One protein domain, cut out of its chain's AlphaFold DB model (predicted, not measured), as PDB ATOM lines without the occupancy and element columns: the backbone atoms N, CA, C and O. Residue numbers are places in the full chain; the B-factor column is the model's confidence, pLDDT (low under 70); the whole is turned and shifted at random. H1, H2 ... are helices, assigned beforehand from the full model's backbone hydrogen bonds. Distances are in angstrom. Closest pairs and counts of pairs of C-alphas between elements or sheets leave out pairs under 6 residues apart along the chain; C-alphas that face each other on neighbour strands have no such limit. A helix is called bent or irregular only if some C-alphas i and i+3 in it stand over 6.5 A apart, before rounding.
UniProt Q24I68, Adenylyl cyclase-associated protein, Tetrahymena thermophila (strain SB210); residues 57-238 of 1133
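AT A GLANCE: This is residues 57 to 238 of the 1133 residues of the protein "Adenylyl cyclase-associated protein" of Tetrahymena thermophila (strain SB210) (UniProt Q24I68). Seven nearly aligned helices form an up-and-down bundle, each running against the one before it: H6, H2 and H7 make one row, H5, H4 and H3 a second beside it, and H1 covers H2 and H6 on the side away from the second row. A long link after H6 leads back to H7 at the far end of the first row. The printed part has 182 residues with seven named helices, H1 to H7, and no named strand: all helix. It is compact, with a radius of gyration of the C-alphas of 16.4 A and spans of 54 by 38 by 25 A.

IN THESE COORDINATES: H1, residues 58 to 73, begins at C-alpha 58 (115.598, 145.456, 154.773). H2 is residues 77 to 100, 35.4 A long; H3, 108 to 128; H4, 130 to 150, irregular, with C-alphas 131 and 134 8.6 A apart; H5, 154 to 174; H6, 178 to 201, 34.5 A; and H7, 216 to 237, ending at C-alpha 237 (99.079, 172.242, 148.020).

HOW THE PARTS SIT: The hub H4 touches H5, opposite ways, closest at the C-alphas of Ser 145 and Ile 158, 4.4 A. It touches H2 the same way, at Met 93 and Val 146, C-alphas 6.3 A apart. H1 touches H6 at Ala 63 and Ala 190, C-alphas 4.9 A apart. H2 touches H7 at Met 92 and Leu 223, C-alphas 6.9 A apart. H1 and H7 are apart. Every O i to N i+4 pair is within hydrogen-bond range in H1, H2, H3 and H6, against 14 of 17 in H5, 17 of 18 in H7 and 8 of 17 in H4, where 11 of 18 O i to N i+3 pairs are.

THE WHOLE: The C-alphas of Gly 176 and Lys 211, the two farthest apart, are 54.3 A apart. The printed part has no cut; the link from H6 to H7, 14 residues, is long. Mean pLDDT of the printed part is 74.0, with 58 residues under 70, among them 222 to 238.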
ATOM      1  N   MET A  57     112.247 142.920 155.278       69.69
ATOM      2  CA  MET A  57     112.434 143.407 153.892       69.69
ATOM      3  C   MET A  57     113.528 144.502 153.743       69.69
ATOM      4  O   MET A  57     113.394 145.467 152.992       69.69
ATOM      5  N   ILE A  58     114.634 144.371 154.484       73.31
ATOM      6  CA  ILE A  58     115.598 145.456 154.773       73.31
ATOM      7  C   ILE A  58     116.284 146.052 153.524       73.31
ATOM      8  O   ILE A  58     116.540 147.257 153.480       73.31
ATOM      9  N   GLU A  59     116.611 145.240 152.514       74.19
ATOM     10  CA  GLU A  59     117.267 145.732 151.288       74.19
ATOM     11  C   GLU A  59     116.308 146.516 150.376       74.19
ATOM     12  O   GLU A  59     116.747 147.442 149.694       74.19
ATOM     13  N   PHE A  60     115.006 146.204 150.413       82.62
ATOM     14  CA  PHE A  60     113.969 146.914 149.659       82.62
ATOM     15  C   PHE A  60     113.798 148.345 150.177       82.62
ATOM     16  O   PHE A  60     113.980 149.296 149.418       82.62
ATOM     17  N   ASP A  61     113.558 148.514 151.482       78.19
ATOM     18  CA  ASP A  61     113.450 149.847 152.090       78.19
ATOM     19  C   ASP A  61     114.747 150.652 151.923       78.19
ATOM     20  O   ASP A  61     114.704 151.851 151.646       78.19
ATOM     21  N   ARG A  62     115.923 150.008 152.023       80.06
ATOM     22  CA  ARG A  62     117.196 150.700 151.770       80.06
ATOM     23  C   ARG A  62     117.302 151.175 150.320       80.06
ATOM     24  O   ARG A  62     117.840 152.254 150.090       80.06
ATOM     25  N   ALA A  63     116.821 150.408 149.344       83.88
ATOM     26  CA  ALA A  63     116.803 150.847 147.952       83.88
ATOM     27  C   ALA A  63     115.831 152.023 147.738       83.88
ATOM     28  O   ALA A  63     116.226 153.010 147.118       83.88
ATOM     29  N   LEU A  64     114.628 151.980 148.329       82.06
ATOM     30  CA  LEU A  64     113.651 153.076 148.258       82.06
ATOM     31  C   LEU A  64     114.164 154.386 148.880       82.06
ATOM     32  O   LEU A  64     114.023 155.436 148.263       82.06
ATOM     33  N   VAL A  65     114.830 154.337 150.039       82.75
ATOM     34  CA  VAL A  65     115.407 155.540 150.678       82.75
ATOM     35  C   VAL A  65     116.497 156.189 149.810       82.75
ATOM     36  O   VAL A  65     116.618 157.410 149.783       82.75
ATOM     37  N   ASN A  66     117.285 155.402 149.069       84.38
ATOM     38  CA  ASN A  66     118.270 155.963 148.136       84.38
ATOM     39  C   ASN A  66     117.615 156.504 146.850       84.38
ATOM     40  O   ASN A  66     118.046 157.532 146.336       84.38
ATOM     41  N   PHE A  67     116.563 155.848 146.352       84.00
ATOM     42  CA  PHE A  67     115.749 156.323 145.224       84.00
ATOM     43  C   PHE A  67     115.106 157.691 145.527       84.00
ATOM     44  O   PHE A  67     115.209 158.613 144.718       84.00
ATOM     45  N   GLU A  68     114.546 157.854 146.730       84.12
ATOM     46  CA  GLU A  68     114.032 159.128 147.244       84.12
ATOM     47  C   GLU A  68     115.141 160.191 147.336       84.12
ATOM     48  O   GLU A  68     115.034 161.250 146.717       84.12
ATOM     49  N   ALA A  69     116.255 159.881 148.008       82.81
ATOM     50  CA  ALA A  69     117.352 160.829 148.221       82.81
ATOM     51  C   ALA A  69     118.049 161.296 146.927       82.81
ATOM     52  O   ALA A  69     118.546 162.421 146.876       82.81
ATOM     53  N   VAL A  70     118.112 160.471 145.873       84.81
ATOM     54  CA  VAL A  70     118.611 160.914 144.555       84.81
ATOM     55  C   VAL A  70     117.564 161.763 143.827       84.81
ATOM     56  O   VAL A  70     117.927 162.725 143.152       84.81
ATOM     57  N   SER A  71     116.269 161.482 144.005       82.12
ATOM     58  CA  SER A  71     115.207 162.323 143.442       82.12
ATOM     59  C   SER A  71     115.180 163.735 144.032       82.12
ATOM     60  O   SER A  71     114.839 164.666 143.310       82.12
ATOM     61  N   GLU A  72     115.547 163.911 145.305       80.06
ATOM     62  CA  GLU A  72     115.735 165.242 145.903       80.06
ATOM     63  C   GLU A  72     116.951 165.970 145.301       80.06
ATOM     64  O   GLU A  72     116.887 167.162 145.006       80.06
ATOM     65  N   GLN A  73     118.055 165.248 145.065       80.62
ATOM     66  CA  GLN A  73     119.297 165.805 144.503       80.62
ATOM     67  C   GLN A  73     119.180 166.237 143.037       80.62
ATOM     68  O   GLN A  73     119.946 167.092 142.599       80.62
ATOM     69  N   LEU A  74     118.228 165.681 142.281       80.25
ATOM     70  CA  LEU A  74     117.952 166.112 140.910       80.25
ATOM     71  C   LEU A  74     117.384 167.540 140.826       80.25
ATOM     72  O   LEU A  74     117.444 168.137 139.755       80.25
ATOM     73  N   GLY A  75     116.820 168.082 141.915       70.81
ATOM     74  CA  GLY A  75     116.190 169.413 141.944       70.81
ATOM     75  C   GLY A  75     114.924 169.548 141.082       70.81
ATOM     76  O   GLY A  75     114.315 170.615 141.033       70.81
ATOM     77  N   ASP A  76     114.526 168.470 140.410       76.81
ATOM     78  CA  ASP A  76     113.426 168.407 139.461       76.81
ATOM     79  C   ASP A  76     112.113 168.107 140.197       76.81
ATOM     80  O   ASP A  76     111.895 167.015 140.732       76.81
ATOM     81  N   LEU A  77     111.235 169.108 140.234       69.56
ATOM     82  CA  LEU A  77     109.961 169.060 140.946       69.56
ATOM     83  C   LEU A  77     108.991 168.006 140.375       69.56
ATOM     84  O   LEU A  77     108.153 167.490 141.116       69.56
ATOM     85  N   ASP A  78     109.095 167.661 139.092       69.06
ATOM     86  CA  ASP A  78     108.224 166.670 138.458       69.06
ATOM     87  C   ASP A  78     108.770 165.251 138.640       69.06
ATOM     88  O   ASP A  78     107.999 164.345 138.971       69.06
ATOM     89  N   VAL A  79     110.093 165.057 138.588       74.94
ATOM     90  CA  VAL A  79     110.723 163.795 139.022       74.94
ATOM     91  C   VAL A  79     110.488 163.548 140.520       74.94
ATOM     92  O   VAL A  79     110.204 162.416 140.908       74.94
ATOM     93  N   ALA A  80     110.473 164.585 141.364       73.25
ATOM     94  CA  ALA A  80     110.102 164.455 142.775       73.25
ATOM     95  C   ALA A  80     108.642 163.990 142.973       73.25
ATOM     96  O   ALA A  80     108.397 163.051 143.735       73.25
ATOM     97  N   LYS A  81     107.666 164.571 142.253       71.12
ATOM     98  CA  LYS A  81     106.252 164.121 142.278       71.12
ATOM     99  C   LYS A  81     106.097 162.678 141.774       71.12
ATOM    100  O   LYS A  81     105.322 161.900 142.340       71.12
ATOM    101  N   LEU A  82     106.837 162.318 140.724       73.81
ATOM    102  CA  LEU A  82     106.903 160.969 140.157       73.81
ATOM    103  C   LEU A  82     107.435 159.950 141.185       73.81
ATOM    104  O   LEU A  82     106.791 158.925 141.434       73.81
ATOM    105  N   THR A  83     108.553 160.261 141.842       80.38
ATOM    106  CA  THR A  83     109.150 159.456 142.921       80.38
ATOM    107  C   THR A  83     108.191 159.289 144.101       80.38
ATOM    108  O   THR A  83     107.905 158.160 144.496       80.38
ATOM    109  N   GLN A  84     107.614 160.377 144.620       74.88
ATOM    110  CA  GLN A  84     106.675 160.322 145.750       74.88
ATOM    111  C   GLN A  84     105.423 159.491 145.431       74.88
ATOM    112  O   GLN A  84     105.006 158.659 146.236       74.88
ATOM    113  N   THR A  85     104.865 159.617 144.221       71.00
ATOM    114  CA  THR A  85     103.729 158.770 143.811       71.00
ATOM    115  C   THR A  85     104.110 157.287 143.753       71.00
ATOM    116  O   THR A  85     103.308 156.425 144.114       71.00
ATOM    117  N   THR A  86     105.343 156.982 143.346       77.69
ATOM    118  CA  THR A  86     105.874 155.613 143.290       77.69
ATOM    119  C   THR A  86     106.007 155.005 144.692       77.69
ATOM    120  O   THR A  86     105.573 153.874 144.915       77.69
ATOM    121  N   LEU A  87     106.520 155.774 145.661       79.44
ATOM    122  CA  LEU A  87     106.624 155.361 147.067       79.44
ATOM    123  C   LEU A  87     105.247 155.047 147.679       79.44
ATOM    124  O   LEU A  87     105.082 154.006 148.312       79.44
ATOM    125  N   ILE A  88     104.236 155.885 147.422       72.94
ATOM    126  CA  ILE A  88     102.865 155.680 147.928       72.94
ATOM    127  C   ILE A  88     102.271 154.352 147.433       72.94
ATOM    128  O   ILE A  88     101.606 153.652 148.195       72.94
ATOM    129  N   ILE A  89     102.527 153.962 146.181       73.62
ATOM    130  CA  ILE A  89     102.002 152.700 145.639       73.62
ATOM    131  C   ILE A  89     102.740 151.486 146.244       73.62
ATOM    132  O   ILE A  89     102.109 150.459 146.508       73.62
ATOM    133  N   PHE A  90     104.033 151.601 146.572       78.69
ATOM    134  CA  PHE A  90     104.720 150.570 147.359       78.69
ATOM    135  C   PHE A  90     104.218 150.491 148.813       78.69
ATOM    136  O   PHE A  90     104.114 149.389 149.348       78.69
ATOM    137  N   GLU A  91     103.820 151.597 149.448       72.94
ATOM    138  CA  GLU A  91     103.144 151.546 150.757       72.94
ATOM    139  C   GLU A  91     101.750 150.892 150.662       72.94
ATOM    140  O   GLU A  91     101.403 150.058 151.500       72.94
ATOM    141  N   MET A  92     100.979 151.140 149.596       72.44
ATOM    142  CA  MET A  92      99.724 150.411 149.342       72.44
ATOM    143  C   MET A  92      99.947 148.895 149.202       72.44
ATOM    144  O   MET A  92      99.162 148.102 149.725       72.44
ATOM    145  N   MET A  93     101.028 148.477 148.536       78.00
ATOM    146  CA  MET A  93     101.433 147.069 148.445       78.00
ATOM    147  C   MET A  93     101.705 146.478 149.842       78.00
ATOM    148  O   MET A  93     101.223 145.385 150.151       78.00
ATOM    149  N   LYS A  94     102.394 147.219 150.725       74.31
ATOM    150  CA  LYS A  94     102.610 146.834 152.135       74.31
ATOM    151  C   LYS A  94     101.291 146.715 152.911       74.31
ATOM    152  O   LYS A  94     101.109 145.736 153.634       74.31
ATOM    153  N   MET A  95     100.341 147.633 152.715       72.38
ATOM    154  CA  MET A  95      99.005 147.560 153.330       72.38
ATOM    155  C   MET A  95      98.227 146.304 152.904       72.38
ATOM    156  O   MET A  95      97.598 145.664 153.746       72.38
ATOM    157  N   ILE A  96      98.279 145.926 151.621       75.50
ATOM    158  CA  ILE A  96      97.617 144.711 151.114       75.50
ATOM    159  C   ILE A  96      98.238 143.456 151.754       75.50
ATOM    160  O   ILE A  96      97.503 142.572 152.199       75.50
ATOM    161  N   MET A  97      99.569 143.410 151.890       76.12
ATOM    162  CA  MET A  97     100.271 142.322 152.584       76.12
ATOM    163  C   MET A  97      99.918 142.221 154.079       76.12
ATOM    164  O   MET A  97      99.667 141.116 154.561       76.12
ATOM    165  N   GLU A  98      99.851 143.341 154.818       73.94
ATOM    166  CA  GLU A  98      99.435 143.322 156.236       73.94
ATOM    167  C   GLU A  98      97.997 142.789 156.408       73.94
ATOM    168  O   GLU A  98      97.705 142.135 157.409       73.94
ATOM    169  N   GLN A  99      97.106 143.024 155.436       71.12
ATOM    170  CA  GLN A  99      95.682 142.669 155.525       71.12
ATOM    171  C   GLN A  99      95.329 141.251 155.052       71.12
ATOM    172  O   GLN A  99      94.305 140.709 155.474       71.12
ATOM    173  N   ALA A 100      96.167 140.590 154.246       71.75
ATOM    174  CA  ALA A 100      95.930 139.194 153.853       71.75
ATOM    175  C   ALA A 100      95.899 138.228 155.059       71.75
ATOM    176  O   ALA A 100      95.153 137.248 155.055       71.75
ATOM    177  N   ALA A 101      96.612 138.563 156.141       68.12
ATOM    178  CA  ALA A 101      96.609 137.814 157.402       68.12
ATOM    179  C   ALA A 101      95.244 137.802 158.128       68.12
ATOM    180  O   ALA A 101      94.994 136.935 158.971       68.12
ATOM    181  N   THR A 102      94.355 138.753 157.826       66.94
ATOM    182  CA  THR A 102      93.062 138.964 158.511       66.94
ATOM    183  C   THR A 102      91.843 138.824 157.597       66.94
ATOM    184  O   THR A 102      90.734 138.593 158.086       66.94
ATOM    185  N   THR A 103      92.044 138.911 156.283       68.12
ATOM    186  CA  THR A 103      90.988 138.951 155.262       68.12
ATOM    187  C   THR A 103      90.987 137.666 154.423       68.12
ATOM    188  O   THR A 103      92.036 137.070 154.176       68.12
ATOM    189  N   LYS A 104      89.808 137.224 153.969       76.38
ATOM    190  CA  LYS A 104      89.681 136.108 153.009       76.38
ATOM    191  C   LYS A 104      90.269 136.480 151.641       76.38
ATOM    192  O   LYS A 104      90.340 137.662 151.310       76.38
ATOM    193  N   LYS A 105      90.653 135.480 150.832       76.94
ATOM    194  CA  LYS A 105      91.100 135.713 149.445       76.94
ATOM    195  C   LYS A 105      89.979 136.451 148.690       76.94
ATOM    196  O   LYS A 105      88.850 135.953 148.711       76.94
ATOM    197  N   PRO A 106      90.248 137.611 148.065       73.69
ATOM    198  CA  PRO A 106      89.235 138.350 147.320       73.69
ATOM    199  C   PRO A 106      88.719 137.565 146.114       73.69
ATOM    200  O   PRO A 106      89.454 136.806 145.481       73.69
ATOM    201  N   PHE A 107      87.459 137.808 145.753       74.12
ATOM    202  CA  PHE A 107      86.900 137.359 144.478       74.12
ATOM    203  C   PHE A 107      87.518 138.149 143.308       74.12
ATOM    204  O   PHE A 107      87.939 139.296 143.481       74.12
ATOM    205  N   GLN A 108      87.552 137.581 142.095       70.50
ATOM    206  CA  GLN A 108      88.214 138.239 140.953       70.50
ATOM    207  C   GLN A 108      87.647 139.631 140.628       70.50
ATOM    208  O   GLN A 108      88.419 140.526 140.305       70.50
ATOM    209  N   ASN A 109      86.343 139.870 140.788       69.38
ATOM    210  CA  ASN A 109      85.736 141.199 140.609       69.38
ATOM    211  C   ASN A 109      86.230 142.241 141.643       69.38
ATOM    212  O   ASN A 109      86.337 143.434 141.343       69.38
ATOM    213  N   GLN A 110      86.583 141.804 142.855       72.06
ATOM    214  CA  GLN A 110      87.195 142.647 143.881       72.06
ATOM    215  C   GLN A 110      88.671 142.937 143.556       72.06
ATOM    216  O   GLN A 110      89.110 144.077 143.700       72.06
ATOM    217  N   VAL A 111      89.412 141.947 143.039       72.19
ATOM    218  CA  VAL A 111      90.780 142.140 142.517       72.19
ATOM    219  C   VAL A 111      90.776 143.098 141.322       72.19
ATOM    220  O   VAL A 111      91.517 144.075 141.323       72.19
ATOM    221  N   GLN A 112      89.879 142.903 140.352       69.25
ATOM    222  CA  GLN A 112      89.662 143.818 139.225       69.25
ATOM    223  C   GLN A 112      89.347 145.242 139.701       69.25
ATOM    224  O   GLN A 112      89.872 146.196 139.134       69.25
ATOM    225  N   SER A 113      88.568 145.405 140.776       68.56
ATOM    226  CA  SER A 113      88.288 146.723 141.363       68.56
ATOM    227  C   SER A 113      89.548 147.410 141.909       68.56
ATOM    228  O   SER A 113      89.692 148.621 141.743       68.56
ATOM    229  N   VAL A 114      90.477 146.672 142.531       69.75
ATOM    230  CA  VAL A 114      91.779 147.216 142.973       69.75
ATOM    231  C   VAL A 114      92.687 147.496 141.775       69.75
ATOM    232  O   VAL A 114      93.252 148.584 141.679       69.75
ATOM    233  N   ASN A 115      92.759 146.574 140.816       69.75
ATOM    234  CA  ASN A 115      93.548 146.735 139.597       69.75
ATOM    235  C   ASN A 115      93.066 147.927 138.757       69.75
ATOM    236  O   ASN A 115      93.886 148.628 138.176       69.75
ATOM    237  N   GLN A 116      91.763 148.216 138.714       72.44
ATOM    238  CA  GLN A 116      91.226 149.397 138.035       72.44
ATOM    239  C   GLN A 116      91.634 150.695 138.750       72.44
ATOM    240  O   GLN A 116      91.985 151.669 138.092       72.44
ATOM    241  N   ILE A 117      91.645 150.714 140.088       72.62
ATOM    242  CA  ILE A 117      92.115 151.867 140.878       72.62
ATOM    243  C   ILE A 117      93.611 152.117 140.629       72.62
ATOM    244  O   ILE A 117      93.998 153.256 140.353       72.62
ATOM    245  N   LEU A 118      94.432 151.062 140.670       69.12
ATOM    246  CA  LEU A 118      95.871 151.122 140.393       69.12
ATOM    247  C   LEU A 118      96.146 151.588 138.957       69.12
ATOM    248  O   LEU A 118      96.819 152.600 138.772       69.12
ATOM    249  N   ASN A 119      95.558 150.934 137.948       70.25
ATOM    250  CA  ASN A 119      95.713 151.317 136.540       70.25
ATOM    251  C   ASN A 119      95.262 152.758 136.272       70.25
ATOM    252  O   ASN A 119      95.975 153.499 135.599       70.25
ATOM    253  N   ASN A 120      94.129 153.197 136.834       73.62
ATOM    254  CA  ASN A 120      93.665 154.576 136.678       73.62
ATOM    255  C   ASN A 120      94.654 155.585 137.282       73.62
ATOM    256  O   ASN A 120      94.889 156.633 136.674       73.62
ATOM    257  N   LYS A 121      95.271 155.291 138.441       71.69
ATOM    258  CA  LYS A 121      96.290 156.187 139.011       71.69
ATOM    259  C   LYS A 121      97.590 156.137 138.202       71.69
ATOM    260  O   LYS A 121      98.085 157.206 137.859       71.69
ATOM    261  N   ILE A 122      98.073 154.963 137.786       67.44
ATOM    262  CA  ILE A 122      99.247 154.809 136.901       67.44
ATOM    263  C   ILE A 122      99.059 155.607 135.594       67.44
ATOM    264  O   ILE A 122      99.926 156.388 135.205       67.44
ATOM    265  N   GLN A 123      97.883 155.527 134.965       67.50
ATOM    266  CA  GLN A 123      97.553 156.340 133.789       67.50
ATOM    267  C   GLN A 123      97.410 157.842 134.087       67.50
ATOM    268  O   GLN A 123      97.596 158.650 133.178       67.50
ATOM    269  N   SER A 124      97.067 158.245 135.317       68.50
ATOM    270  CA  SER A 124      97.055 159.664 135.713       68.50
ATOM    271  C   SER A 124      98.472 160.229 135.853       68.50
ATOM    272  O   SER A 124      98.735 161.321 135.361       68.50
ATOM    273  N   ILE A 125      99.411 159.443 136.397       64.06
ATOM    274  CA  ILE A 125     100.842 159.789 136.442       64.06
ATOM    275  C   ILE A 125     101.350 160.052 135.019       64.06
ATOM    276  O   ILE A 125     101.965 161.084 134.757       64.06
ATOM    277  N   SER A 126     100.999 159.168 134.076       61.97
ATOM    278  CA  SER A 126     101.391 159.292 132.667       61.97
ATOM    279  C   SER A 126     100.870 160.542 131.949       61.97
ATOM    280  O   SER A 126     101.420 160.895 130.908       61.97
ATOM    281  N   LYS A 127      99.815 161.194 132.453       66.50
ATOM    282  CA  LYS A 127      99.196 162.373 131.819       66.50
ATOM    283  C   LYS A 127      99.691 163.694 132.402       66.50
ATOM    284  O   LYS A 127      99.632 164.705 131.713       66.50
ATOM    285  N   ASN A 128     100.186 163.680 133.637       62.72
ATOM    286  CA  ASN A 128     100.576 164.894 134.353       62.72
ATOM    287  C   ASN A 128     102.007 165.360 134.036       62.72
ATOM    288  O   ASN A 128     102.301 166.535 134.219       62.72
ATOM    289  N   PHE A 129     102.882 164.465 133.558       66.56
ATOM    290  CA  PHE A 129     104.323 164.726 133.397       66.56
ATOM    291  C   PHE A 129     104.832 164.406 131.975       66.56
ATOM    292  O   PHE A 129     105.663 163.504 131.807       66.56
ATOM    293  N   PRO A 130     104.340 165.107 130.929       56.38
ATOM    294  CA  PRO A 130     104.686 164.816 129.533       56.38
ATOM    295  C   PRO A 130     106.177 165.024 129.229       56.38
ATOM    296  O   PRO A 130     106.770 164.233 128.496       56.38
ATOM    297  N   ASN A 131     106.807 166.028 129.845       61.03
ATOM    298  CA  ASN A 131     108.219 166.364 129.629       61.03
ATOM    299  C   ASN A 131     109.183 165.291 130.172       61.03
ATOM    300  O   ASN A 131     110.300 165.153 129.683       61.03
ATOM    301  N   HIS A 132     108.740 164.481 131.140       68.56
ATOM    302  CA  HIS A 132     109.571 163.487 131.833       68.56
ATOM    303  C   HIS A 132     109.298 162.062 131.335       68.56
ATOM    304  O   HIS A 132     109.530 161.100 132.063       68.56
ATOM    305  N   LEU A 133     108.841 161.914 130.082       68.50
ATOM    306  CA  LEU A 133     108.348 160.668 129.476       68.50
ATOM    307  C   LEU A 133     109.209 159.421 129.766       68.50
ATOM    308  O   LEU A 133     108.653 158.351 129.990       68.50
ATOM    309  N   ALA A 134     110.542 159.538 129.811       72.75
ATOM    310  CA  ALA A 134     111.434 158.428 130.163       72.75
ATOM    311  C   ALA A 134     111.313 157.988 131.641       72.75
ATOM    312  O   ALA A 134     111.205 156.791 131.909       72.75
ATOM    313  N   HIS A 135     111.255 158.927 132.593       76.75
ATOM    314  CA  HIS A 135     110.981 158.644 134.010       76.75
ATOM    315  C   HIS A 135     109.575 158.076 134.184       76.75
ATOM    316  O   HIS A 135     109.393 157.029 134.798       76.75
ATOM    317  N   THR A 136     108.596 158.752 133.583       73.44
ATOM    318  CA  THR A 136     107.176 158.408 133.607       73.44
ATOM    319  C   THR A 136     106.931 156.985 133.102       73.44
ATOM    320  O   THR A 136     106.239 156.213 133.762       73.44
ATOM    321  N   LYS A 137     107.556 156.599 131.980       75.94
ATOM    322  CA  LYS A 137     107.491 155.243 131.416       75.94
ATOM    323  C   LYS A 137     108.222 154.217 132.290       75.94
ATOM    324  O   LYS A 137     107.648 153.177 132.583       75.94
ATOM    325  N   THR A 138     109.424 154.538 132.783       81.12
ATOM    326  CA  THR A 138     110.171 153.664 133.713       81.12
ATOM    327  C   THR A 138     109.350 153.369 134.973       81.12
ATOM    328  O   THR A 138     109.228 152.219 135.377       81.12
ATOM    329  N   ILE A 139     108.715 154.383 135.566       79.81
ATOM    330  CA  ILE A 139     107.823 154.217 136.720       79.81
ATOM    331  C   ILE A 139     106.581 153.403 136.357       79.81
ATOM    332  O   ILE A 139     106.263 152.457 137.068       79.81
ATOM    333  N   GLN A 140     105.894 153.730 135.258       77.56
ATOM    334  CA  GLN A 140     104.708 152.997 134.803       77.56
ATOM    335  C   GLN A 140     104.983 151.495 134.654       77.56
ATOM    336  O   GLN A 140     104.174 150.676 135.092       77.56
ATOM    337  N   ASP A 141     106.129 151.148 134.074       82.12
ATOM    338  CA  ASP A 141     106.531 149.768 133.833       82.12
ATOM    339  C   ASP A 141     106.943 149.056 135.128       82.12
ATOM    340  O   ASP A 141     106.485 147.945 135.393       82.12
ATOM    341  N   GLY A 142     107.708 149.715 136.004       81.00
ATOM    342  CA  GLY A 142     108.115 149.144 137.293       81.00
ATOM    343  C   GLY A 142     106.971 149.003 138.296       81.00
ATOM    344  O   GLY A 142     106.944 148.049 139.074       81.00
ATOM    345  N   LEU A 143     105.975 149.893 138.251       77.06
ATOM    346  CA  LEU A 143     104.767 149.808 139.076       77.06
ATOM    347  C   LEU A 143     103.877 148.607 138.722       77.06
ATOM    348  O   LEU A 143     103.057 148.212 139.549       77.06
ATOM    349  N   SER A 144     104.061 147.975 137.555       77.19
ATOM    350  CA  SER A 144     103.375 146.713 137.233       77.19
ATOM    351  C   SER A 144     103.758 145.565 138.180       77.19
ATOM    352  O   SER A 144     102.939 144.677 138.415       77.19
ATOM    353  N   SER A 145     104.937 145.633 138.820       80.56
ATOM    354  CA  SER A 145     105.364 144.665 139.842       80.56
ATOM    355  C   SER A 145     104.326 144.484 140.950       80.56
ATOM    356  O   SER A 145     104.116 143.368 141.414       80.56
ATOM    357  N   VAL A 146     103.620 145.552 141.336       76.44
ATOM    358  CA  VAL A 146     102.650 145.595 142.446       76.44
ATOM    359  C   VAL A 146     101.518 144.575 142.279       76.44
ATOM    360  O   VAL A 146     100.952 144.129 143.275       76.44
ATOM    361  N   TYR A 147     101.222 144.132 141.052       78.12
ATOM    362  CA  TYR A 147     100.232 143.081 140.800       78.12
ATOM    363  C   TYR A 147     100.633 141.698 141.347       78.12
ATOM    364  O   TYR A 147      99.765 140.832 141.465       78.12
ATOM    365  N   TRP A 148     101.891 141.490 141.769       85.69
ATOM    366  CA  TRP A 148     102.343 140.228 142.369       85.69
ATOM    367  C   TRP A 148     101.503 139.803 143.584       85.69
ATOM    368  O   TRP A 148     101.265 138.612 143.762       85.69
ATOM    369  N   VAL A 149     100.982 140.752 144.376       81.44
ATOM    370  CA  VAL A 149     100.172 140.466 145.583       81.44
ATOM    371  C   VAL A 149      98.830 139.783 145.277       81.44
ATOM    372  O   VAL A 149      98.196 139.231 146.179       81.44
ATOM    373  N   PHE A 150      98.405 139.806 144.010       80.12
ATOM    374  CA  PHE A 150      97.226 139.107 143.489       80.12
ATOM    375  C   PHE A 150      97.580 138.018 142.459       80.12
ATOM    376  O   PHE A 150      96.676 137.375 141.929       80.12
ATOM    377  N   SER A 151      98.871 137.817 142.173       78.44
ATOM    378  CA  SER A 151      99.372 136.836 141.209       78.44
ATOM    379  C   SER A 151      99.548 135.462 141.852       78.44
ATOM    380  O   SER A 151      99.913 135.348 143.023       78.44
ATOM    381  N   GLU A 152      99.333 134.415 141.060       73.94
ATOM    382  CA  GLU A 152      99.619 133.029 141.457       73.94
ATOM    383  C   GLU A 152     101.045 132.604 141.049       73.94
ATOM    384  O   GLU A 152     101.568 131.634 141.586       73.94
ATOM    385  N   ASN A 153     101.726 133.423 140.228       79.62
ATOM    386  CA  ASN A 153     103.162 133.346 139.926       79.62
ATOM    387  C   ASN A 153     103.877 134.684 140.254       79.62
ATOM    388  O   ASN A 153     104.267 135.421 139.340       79.62
ATOM    389  N   PRO A 154     104.045 135.055 141.543       84.75
ATOM    390  CA  PRO A 154     104.513 136.388 141.936       84.75
ATOM    391  C   PRO A 154     105.883 136.798 141.405       84.75
ATOM    392  O   PRO A 154     106.046 137.948 140.999       84.75
ATOM    393  N   LYS A 155     106.861 135.879 141.388       83.81
ATOM    394  CA  LYS A 155     108.212 136.183 140.898       83.81
ATOM    395  C   LYS A 155     108.176 136.635 139.440       83.81
ATOM    396  O   LYS A 155     108.683 137.709 139.140       83.81
ATOM    397  N   THR A 156     107.508 135.878 138.571       83.81
ATOM    398  CA  THR A 156     107.351 136.219 137.151       83.81
ATOM    399  C   THR A 156     106.721 137.602 136.978       83.81
ATOM    400  O   THR A 156     107.211 138.399 136.190       83.81
ATOM    401  N   SER A 157     105.702 137.945 137.777       81.94
ATOM    402  CA  SER A 157     105.076 139.277 137.738       81.94
ATOM    403  C   SER A 157     106.023 140.430 138.108       81.94
ATOM    404  O   SER A 157     105.844 141.538 137.606       81.94
ATOM    405  N   ILE A 158     107.027 140.201 138.963       86.69
ATOM    406  CA  ILE A 158     108.030 141.218 139.326       86.69
ATOM    407  C   ILE A 158     109.187 141.223 138.320       86.69
ATOM    408  O   ILE A 158     109.648 142.293 137.935       86.69
ATOM    409  N   ASP A 159     109.629 140.057 137.855       86.94
ATOM    410  CA  ASP A 159     110.704 139.935 136.866       86.94
ATOM    411  C   ASP A 159     110.302 140.578 135.531       86.94
ATOM    412  O   ASP A 159     111.047 141.400 135.008       86.94
ATOM    413  N   THR A 160     109.076 140.341 135.051       85.19
ATOM    414  CA  THR A 160     108.522 141.047 133.884       85.19
ATOM    415  C   THR A 160     108.477 142.566 134.098       85.19
ATOM    416  O   THR A 160     108.676 143.329 133.153       85.19
ATOM    417  N   ALA A 161     108.265 143.055 135.325       85.56
ATOM    418  CA  ALA A 161     108.357 144.490 135.604       85.56
ATOM    419  C   ALA A 161     109.807 145.001 135.491       85.56
ATOM    420  O   ALA A 161     110.026 146.051 134.894       85.56
ATOM    421  N   ILE A 162     110.794 144.245 135.994       87.62
ATOM    422  CA  ILE A 162     112.237 144.556 135.894       87.62
ATOM    423  C   ILE A 162     112.724 144.541 134.432       87.62
ATOM    424  O   ILE A 162     113.545 145.367 134.034       87.62
ATOM    425  N   GLU A 163     112.216 143.623 133.612       85.81
ATOM    426  CA  GLU A 163     112.515 143.569 132.176       85.81
ATOM    427  C   GLU A 163     111.940 144.786 131.440       85.81
ATOM    428  O   GLU A 163     112.645 145.433 130.663       85.81
ATOM    429  N   ASN A 164     110.694 145.171 131.738       81.81
ATOM    430  CA  ASN A 164     110.084 146.358 131.137       81.81
ATOM    431  C   ASN A 164     110.772 147.666 131.588       81.81
ATOM    432  O   ASN A 164     110.981 148.560 130.763       81.81
ATOM    433  N   THR A 165     111.209 147.789 132.852       82.94
ATOM    434  CA  THR A 165     111.978 148.971 133.294       82.94
ATOM    435  C   THR A 165     113.359 149.069 132.660       82.94
ATOM    436  O   THR A 165     113.885 150.180 132.563       82.94
ATOM    437  N   ALA A 166     113.958 147.965 132.201       77.25
ATOM    438  CA  ALA A 166     115.294 147.976 131.606       77.25
ATOM    439  C   ALA A 166     115.381 148.893 130.373       77.25
ATOM    440  O   ALA A 166     116.365 149.619 130.221       77.25
ATOM    441  N   TYR A 167     114.342 148.939 129.531       69.62
ATOM    442  CA  TYR A 167     114.291 149.844 128.374       69.62
ATOM    443  C   TYR A 167     114.278 151.325 128.793       69.62
ATOM    444  O   TYR A 167     115.081 152.123 128.304       69.62
ATOM    445  N   GLY A 168     113.411 151.689 129.745       69.88
ATOM    446  CA  GLY A 168     113.331 153.051 130.280       69.88
ATOM    447  C   GLY A 168     114.618 153.486 130.992       69.88
ATOM    448  O   GLY A 168     115.139 154.570 130.729       69.88
ATOM    449  N   TYR A 169     115.194 152.596 131.804       73.88
ATOM    450  CA  TYR A 169     116.476 152.792 132.481       73.88
ATOM    451  C   TYR A 169     117.636 153.014 131.500       73.88
ATOM    452  O   TYR A 169     118.394 153.974 131.645       73.88
ATOM    453  N   ASN A 170     117.755 152.170 130.471       76.81
ATOM    454  CA  ASN A 170     118.801 152.307 129.457       76.81
ATOM    455  C   ASN A 170     118.678 153.634 128.693       76.81
ATOM    456  O   ASN A 170     119.697 154.260 128.403       76.81
ATOM    457  N   LYS A 171     117.453 154.115 128.441       72.44
ATOM    458  CA  LYS A 171     117.225 155.435 127.841       72.44
ATOM    459  C   LYS A 171     117.592 156.587 128.783       72.44
ATOM    460  O   LYS A 171     118.256 157.522 128.351       72.44
ATOM    461  N   LEU A 172     117.249 156.513 130.073       68.81
ATOM    462  CA  LEU A 172     117.683 157.505 131.074       68.81
ATOM    463  C   LEU A 172     119.218 157.594 131.159       68.81
ATOM    464  O   LEU A 172     119.772 158.689 131.229       68.81
ATOM    465  N   LYS A 173     119.911 156.453 131.062       68.12
ATOM    466  CA  LYS A 173     121.379 156.363 131.058       68.12
ATOM    467  C   LYS A 173     122.036 157.005 129.822       68.12
ATOM    468  O   LYS A 173     123.160 157.487 129.927       68.12
ATOM    469  N   GLN A 174     121.351 157.062 128.675       69.12
ATOM    470  CA  GLN A 174     121.861 157.705 127.451       69.12
ATOM    471  C   GLN A 174     121.930 159.241 127.544       69.12
ATOM    472  O   GLN A 174     122.672 159.854 126.785       69.12
ATOM    473  N   HIS A 175     121.219 159.872 128.485       60.12
ATOM    474  CA  HIS A 175     121.214 161.334 128.648       60.12
ATOM    475  C   HIS A 175     122.449 161.905 129.381       60.12
ATOM    476  O   HIS A 175     122.483 163.099 129.670       60.12
ATOM    477  N   GLY A 176     123.454 161.086 129.716       55.41
ATOM    478  CA  GLY A 176     124.749 161.534 130.260       55.41
ATOM    479  C   GLY A 176     124.740 162.096 131.692       55.41
ATOM    480  O   GLY A 176     125.802 162.309 132.267       55.41
ATOM    481  N   ASN A 177     123.570 162.308 132.298       73.75
ATOM    482  CA  ASN A 177     123.439 162.789 133.672       73.75
ATOM    483  C   ASN A 177     123.591 161.629 134.674       73.75
ATOM    484  O   ASN A 177     122.792 160.689 134.695       73.75
ATOM    485  N   GLU A 178     124.609 161.715 135.534       78.75
ATOM    486  CA  GLU A 178     124.929 160.669 136.507       78.75
ATOM    487  C   GLU A 178     123.798 160.436 137.523       78.75
ATOM    488  O   GLU A 178     123.471 159.287 137.816       78.75
ATOM    489  N   LEU A 179     123.133 161.495 137.999       79.31
ATOM    490  CA  LEU A 179     122.030 161.384 138.959       79.31
ATOM    491  C   LEU A 179     120.815 160.661 138.352       79.31
ATOM    492  O   LEU A 179     120.167 159.884 139.050       79.31
ATOM    493  N   LEU A 180     120.544 160.823 137.050       74.69
ATOM    494  CA  LEU A 180     119.493 160.059 136.352       74.69
ATOM    495  C   LEU A 180     119.826 158.562 136.281       74.69
ATOM    496  O   LEU A 180     118.964 157.708 136.504       74.69
ATOM    497  N   SER A 181     121.097 158.241 136.020       79.06
ATOM    498  CA  SER A 181     121.606 156.866 136.032       79.06
ATOM    499  C   SER A 181     121.524 156.247 137.436       79.06
ATOM    500  O   SER A 181     121.073 155.109 137.583       79.06
ATOM    501  N   GLN A 182     121.882 157.000 138.483       84.00
ATOM    502  CA  GLN A 182     121.765 156.560 139.877       84.00
ATOM    503  C   GLN A 182     120.297 156.356 140.295       84.00
ATOM    504  O   GLN A 182     119.972 155.321 140.878       84.00
ATOM    505  N   TRP A 183     119.396 157.286 139.958       87.00
ATOM    506  CA  TRP A 183     117.961 157.219 140.271       87.00
ATOM    507  C   TRP A 183     117.324 155.930 139.735       87.00
ATOM    508  O   TRP A 183     116.763 155.136 140.495       87.00
ATOM    509  N   GLY A 184     117.500 155.655 138.437       82.56
ATOM    510  CA  GLY A 184     116.970 154.442 137.814       82.56
ATOM    511  C   GLY A 184     117.638 153.154 138.318       82.56
ATOM    512  O   GLY A 184     116.979 152.118 138.429       82.56
ATOM    513  N   ALA A 185     118.918 153.214 138.702       84.94
ATOM    514  CA  ALA A 185     119.613 152.082 139.311       84.94
ATOM    515  C   ALA A 185     119.065 151.741 140.710       84.94
ATOM    516  O   ALA A 185     118.889 150.561 141.018       84.94
ATOM    517  N   TYR A 186     118.738 152.737 141.543       87.69
ATOM    518  CA  TYR A 186     118.104 152.493 142.845       87.69
ATOM    519  C   TYR A 186     116.670 151.967 142.712       87.69
ATOM    520  O   TYR A 186     116.295 151.067 143.465       87.69
ATOM    521  N   PHE A 187     115.905 152.430 141.716       87.69
ATOM    522  CA  PHE A 187     114.577 151.884 141.413       87.69
ATOM    523  C   PHE A 187     114.638 150.399 141.021       87.69
ATOM    524  O   PHE A 187     113.991 149.559 141.647       87.69
ATOM    525  N   ASN A 188     115.499 150.042 140.062       87.69
ATOM    526  CA  ASN A 188     115.698 148.646 139.657       87.69
ATOM    527  C   ASN A 188     116.271 147.780 140.794       87.69
ATOM    528  O   ASN A 188     115.913 146.608 140.917       87.69
ATOM    529  N   LYS A 189     117.102 148.349 141.678       88.31
ATOM    530  CA  LYS A 189     117.576 147.663 142.889       88.31
ATOM    531  C   LYS A 189     116.441 147.374 143.879       88.31
ATOM    532  O   LYS A 189     116.449 146.302 144.480       88.31
ATOM    533  N   ALA A 190     115.468 148.276 144.024       88.50
ATOM    534  CA  ALA A 190     114.276 148.026 144.835       88.50
ATOM    535  C   ALA A 190     113.427 146.900 144.226       88.50
ATOM    536  O   ALA A 190     113.123 145.931 144.916       88.50
ATOM    537  N   LEU A 191     113.125 146.961 142.925       89.81
ATOM    538  CA  LEU A 191     112.360 145.909 142.243       89.81
ATOM    539  C   LEU A 191     113.042 144.534 142.339       89.81
ATOM    540  O   LEU A 191     112.373 143.539 142.621       89.81
ATOM    541  N   LYS A 192     114.373 144.465 142.197       89.81
ATOM    542  CA  LYS A 192     115.112 143.207 142.377       89.81
ATOM    543  C   LYS A 192     115.057 142.692 143.818       89.81
ATOM    544  O   LYS A 192     114.730 141.528 144.020       89.81
ATOM    545  N   ALA A 193     115.288 143.551 144.816       88.00
ATOM    546  CA  ALA A 193     115.164 143.168 146.227       88.00
ATOM    547  C   ALA A 193     113.741 142.688 146.587       88.00
ATOM    548  O   ALA A 193     113.584 141.816 147.442       88.00
ATOM    549  N   LEU A 194     112.713 143.219 145.913       88.50
ATOM    550  CA  LEU A 194     111.337 142.736 146.016       88.50
ATOM    551  C   LEU A 194     111.171 141.346 145.380       88.50
ATOM    552  O   LEU A 194     110.609 140.473 146.033       88.50
ATOM    553  N   SER A 195     111.687 141.113 144.165       90.12
ATOM    554  CA  SER A 195     111.649 139.793 143.501       90.12
ATOM    555  C   SER A 195     112.339 138.712 144.341       90.12
ATOM    556  O   SER A 195     111.750 137.661 144.598       90.12
ATOM    557  N   ASP A 196     113.543 138.995 144.847       87.75
ATOM    558  CA  ASP A 196     114.324 138.060 145.663       87.75
ATOM    559  C   ASP A 196     113.588 137.712 146.980       87.75
ATOM    560  O   ASP A 196     113.451 136.538 147.334       87.75
ATOM    561  N   TYR A 197     113.024 138.710 147.676       85.81
ATOM    562  CA  TYR A 197     112.247 138.499 148.908       85.81
ATOM    563  C   TYR A 197     110.919 137.761 148.658       85.81
ATOM    564  O   TYR A 197     110.531 136.879 149.428       85.81
ATOM    565  N   VAL A 198     110.214 138.094 147.574       86.12
ATOM    566  CA  VAL A 198     108.951 137.444 147.193       86.12
ATOM    567  C   VAL A 198     109.187 135.993 146.782       86.12
ATOM    568  O   VAL A 198     108.415 135.127 147.186       86.12
ATOM    569  N   GLN A 199     110.291 135.682 146.102       84.69
ATOM    570  CA  GLN A 199     110.693 134.299 145.842       84.69
ATOM    571  C   GLN A 199     111.008 133.533 147.135       84.69
ATOM    572  O   GLN A 199     110.662 132.361 147.256       84.69
ATOM    573  N   GLN A 200     111.639 134.182 148.118       81.31
ATOM    574  CA  GLN A 200     112.001 133.542 149.384       81.31
ATOM    575  C   GLN A 200     110.796 133.278 150.308       81.31
ATOM    576  O   GLN A 200     110.794 132.285 151.038       81.31
ATOM    577  N   HIS A 201     109.777 134.146 150.296       79.06
ATOM    578  CA  HIS A 201     108.684 134.123 151.283       79.06
ATOM    579  C   HIS A 201     107.274 133.894 150.711       79.06
ATOM    580  O   HIS A 201     106.383 133.495 151.461       79.06
ATOM    581  N   TYR A 202     107.061 134.126 149.412       81.94
ATOM    582  CA  TYR A 202     105.741 134.183 148.764       81.94
ATOM    583  C   TYR A 202     105.720 133.548 147.356       81.94
ATOM    584  O   TYR A 202     104.896 133.916 146.522       81.94
ATOM    585  N   ALA A 203     106.586 132.562 147.084       75.50
ATOM    586  CA  ALA A 203     106.736 131.926 145.763       75.50
ATOM    587  C   ALA A 203     105.434 131.377 145.131       75.50
ATOM    588  O   ALA A 203     105.362 131.254 143.914       75.50
ATOM    589  N   HIS A 204     104.414 131.069 145.940       74.50
ATOM    590  CA  HIS A 204     103.121 130.506 145.516       74.50
ATOM    591  C   HIS A 204     101.945 131.482 145.737       74.50
ATOM    592  O   HIS A 204     100.821 131.060 146.014       74.50
ATOM    593  N   GLY A 205     102.208 132.791 145.702       76.06
ATOM    594  CA  GLY A 205     101.206 133.824 145.973       76.06
ATOM    595  C   GLY A 205     101.168 134.294 147.430       76.06
ATOM    596  O   GLY A 205     101.779 133.720 148.337       76.06
ATOM    597  N   LEU A 206     100.419 135.374 147.657       81.00
ATOM    598  CA  LEU A 206     100.145 135.907 148.990       81.00
ATOM    599  C   LEU A 206      99.163 134.982 149.737       81.00
ATOM    600  O   LEU A 206      98.135 134.583 149.187       81.00
ATOM    601  N   ILE A 207      99.460 134.636 150.994       76.06
ATOM    602  CA  ILE A 207      98.650 133.680 151.767       76.06
ATOM    603  C   ILE A 207      97.515 134.418 152.488       76.06
ATOM    604  O   ILE A 207      97.741 135.164 153.436       76.06
ATOM    605  N   TRP A 208      96.280 134.180 152.044       79.06
ATOM    606  CA  TRP A 208      95.072 134.807 152.592       79.06
ATOM    607  C   TRP A 208      94.425 133.969 153.702       79.06
ATOM    608  O   TRP A 208      94.393 132.736 153.646       79.06
ATOM    609  N   ASN A 209      93.828 134.631 154.692       72.44
ATOM    610  CA  ASN A 209      93.183 133.969 155.822       72.44
ATOM    611  C   ASN A 209      91.819 133.368 155.437       72.44
ATOM    612  O   ASN A 209      90.790 134.046 155.420       72.44
ATOM    613  N   SER A 210      91.786 132.055 155.201       56.66
ATOM    614  CA  SER A 210      90.573 131.302 154.835       56.66
ATOM    615  C   SER A 210      89.423 131.393 155.853       56.66
ATOM    616  O   SER A 210      88.264 131.193 155.482       56.66
ATOM    617  N   LYS A 211      89.708 131.739 157.116       58.06
ATOM    618  CA  LYS A 211      88.712 131.956 158.179       58.06
ATOM    619  C   LYS A 211      88.491 133.436 158.523       58.06
ATOM    620  O   LYS A 211      87.768 133.717 159.470       58.06
ATOM    621  N   GLY A 212      89.064 134.370 157.761       58.94
ATOM    622  CA  GLY A 212      88.948 135.808 158.009       58.94
ATOM    623  C   GLY A 212      87.499 136.309 158.033       58.94
ATOM    624  O   GLY A 212      86.674 135.916 157.202       58.94
ATOM    625  N   GLU A 213      87.196 137.188 158.985       51.78
ATOM    626  CA  GLU A 213      85.911 137.902 159.089       51.78
ATOM    627  C   GLU A 213      85.962 139.298 158.442       51.78
ATOM    628  O   GLU A 213      84.921 139.923 158.265       51.78
ATOM    629  N   GLY A 214      87.155 139.781 158.070       56.28
ATOM    630  CA  GLY A 214      87.339 141.090 157.443       56.28
ATOM    631  C   GLY A 214      86.682 141.188 156.065       56.28
ATOM    632  O   GLY A 214      86.835 140.296 155.225       56.28
ATOM    633  N   ASP A 215      85.981 142.296 155.825       62.03
ATOM    634  CA  ASP A 215      85.416 142.638 154.523       62.03
ATOM    635  C   ASP A 215      86.495 143.275 153.634       62.03
ATOM    636  O   ASP A 215      87.055 144.327 153.950       62.03
ATOM    637  N   PHE A 216      86.766 142.669 152.477       70.88
ATOM    638  CA  PHE A 216      87.691 143.229 151.489       70.88
ATOM    639  C   PHE A 216      87.234 144.613 150.980       70.88
ATOM    640  O   PHE A 216      88.055 145.424 150.557       70.88
ATOM    641  N   SER A 217      85.943 144.940 151.088       68.50
ATOM    642  CA  SER A 217      85.406 146.273 150.787       68.50
ATOM    643  C   SER A 217      85.902 147.346 151.769       68.50
ATOM    644  O   SER A 217      86.044 148.504 151.370       68.50
ATOM    645  N   GLU A 218      86.234 146.989 153.018       69.12
ATOM    646  CA  GLU A 218      86.878 147.895 153.980       69.12
ATOM    647  C   GLU A 218      88.343 148.156 153.578       69.12
ATOM    648  O   GLU A 218      88.781 149.305 153.619       69.12
ATOM    649  N   LEU A 219      89.072 147.150 153.072       69.00
ATOM    650  CA  LEU A 219      90.405 147.339 152.472       69.00
ATOM    651  C   LEU A 219      90.340 148.228 151.218       69.00
ATOM    652  O   LEU A 219      91.065 149.216 151.132       69.00
ATOM    653  N   VAL A 220      89.434 147.948 150.276       69.56
ATOM    654  CA  VAL A 220      89.230 148.778 149.070       69.56
ATOM    655  C   VAL A 220      88.861 150.221 149.437       69.56
ATOM    656  O   VAL A 220      89.295 151.160 148.769       69.56
ATOM    657  N   SER A 221      88.088 150.422 150.507       71.19
ATOM    658  CA  SER A 221      87.711 151.756 150.986       71.19
ATOM    659  C   SER A 221      88.881 152.495 151.639       71.19
ATOM    660  O   SER A 221      89.073 153.672 151.339       71.19
ATOM    661  N   HIS A 222      89.704 151.818 152.449       68.75
ATOM    662  CA  HIS A 222      90.935 152.401 152.994       68.75
ATOM    663  C   HIS A 222      91.945 152.734 151.887       68.75
ATOM    664  O   HIS A 222      92.463 153.844 151.876       68.75
ATOM    665  N   LEU A 223      92.158 151.854 150.899       66.75
ATOM    666  CA  LEU A 223      93.026 152.140 149.746       66.75
ATOM    667  C   LEU A 223      92.536 153.373 148.964       66.75
ATOM    668  O   LEU A 223      93.324 154.262 148.656       66.75
ATOM    669  N   ARG A 224      91.226 153.486 148.697       68.38
ATOM    670  CA  ARG A 224      90.634 154.687 148.068       68.38
ATOM    671  C   ARG A 224      90.803 155.950 148.921       68.38
ATOM    672  O   ARG A 224      90.957 157.030 148.353       68.38
ATOM    673  N   ALA A 225      90.735 155.834 150.246       69.75
ATOM    674  CA  ALA A 225      90.922 156.957 151.158       69.75
ATOM    675  C   ALA A 225      92.384 157.425 151.177       69.75
ATOM    676  O   ALA A 225      92.623 158.615 150.990       69.75
ATOM    677  N   GLU A 226      93.344 156.508 151.306       63.00
ATOM    678  CA  GLU A 226      94.777 156.823 151.360       63.00
ATOM    679  C   GLU A 226      95.264 157.463 150.050       63.00
ATOM    680  O   GLU A 226      95.937 158.493 150.069       63.00
ATOM    681  N   ILE A 227      94.822 156.934 148.897       63.88
ATOM    682  CA  ILE A 227      95.100 157.531 147.579       63.88
ATOM    683  C   ILE A 227      94.601 158.981 147.517       63.88
ATOM    684  O   ILE A 227      95.333 159.845 147.042       63.88
ATOM    685  N   ARG A 228      93.380 159.269 147.991       63.44
ATOM    686  CA  ARG A 228      92.838 160.641 147.988       63.44
ATOM    687  C   ARG A 228      93.587 161.553 148.955       63.44
ATOM    688  O   ARG A 228      94.024 162.633 148.572       63.44
ATOM    689  N   VAL A 229      93.710 161.133 150.214       58.31
ATOM    690  CA  VAL A 229      94.243 161.963 151.305       58.31
ATOM    691  C   VAL A 229      95.701 162.340 151.062       58.31
ATOM    692  O   VAL A 229      96.078 163.472 151.368       58.31
ATOM    693  N   THR A 230      96.496 161.433 150.493       54.97
ATOM    694  CA  THR A 230      97.927 161.665 150.282       54.97
ATOM    695  C   THR A 230      98.205 162.337 148.933       54.97
ATOM    696  O   THR A 230      98.875 163.366 148.912       54.97
ATOM    697  N   LEU A 231      97.650 161.846 147.814       55.97
ATOM    698  CA  LEU A 231      97.983 162.389 146.483       55.97
ATOM    699  C   LEU A 231      97.171 163.620 146.088       55.97
ATOM    700  O   LEU A 231      97.739 164.567 145.550       55.97
ATOM    701  N   ASP A 232      95.858 163.635 146.327       54.47
ATOM    702  CA  ASP A 232      95.031 164.753 145.854       54.47
ATOM    703  C   ASP A 232      95.319 166.018 146.684       54.47
ATOM    704  O   ASP A 232      95.267 167.132 146.166       54.47
ATOM    705  N   ARG A 233      95.746 165.852 147.945       51.09
ATOM    706  CA  ARG A 233      96.258 166.942 148.784       51.09
ATOM    707  C   ARG A 233      97.605 167.486 148.301       51.09
ATOM    708  O   ARG A 233      97.742 168.696 148.183       51.09
ATOM    709  N   GLN A 234      98.568 166.618 147.977       50.69
ATOM    710  CA  GLN A 234      99.871 167.038 147.436       50.69
ATOM    711  C   GLN A 234      99.740 167.754 146.083       50.69
ATOM    712  O   GLN A 234     100.463 168.715 145.826       50.69
ATOM    713  N   LEU A 235      98.793 167.331 145.237       49.75
ATOM    714  CA  LEU A 235      98.482 168.012 143.975       49.75
ATOM    715  C   LEU A 235      97.862 169.401 144.195       49.75
ATOM    716  O   LEU A 235      98.172 170.323 143.443       49.75
ATOM    717  N   VAL A 236      97.024 169.574 145.224       47.19
ATOM    718  CA  VAL A 236      96.427 170.877 145.562       47.19
ATOM    719  C   VAL A 236      97.455 171.811 146.204       47.19
ATOM    720  O   VAL A 236      97.664 172.904 145.680       47.19
ATOM    721  N   ASP A 237      98.144 171.388 147.267       42.97
ATOM    722  CA  ASP A 237      99.079 172.242 148.020       42.97
ATOM    723  C   ASP A 237     100.227 172.787 147.128       42.97
ATOM    724  O   ASP A 237     100.644 173.933 147.295       42.97
ATOM    725  N   LEU A 238     100.684 172.025 146.117       43.00
ATOM    726  CA  LEU A 238     101.708 172.461 145.146       43.00
ATOM    727  C   LEU A 238     101.175 173.297 143.967       43.00
ATOM    728  O   LEU A 238     101.962 173.937 143.276       43.00
TER     729      LEU A 238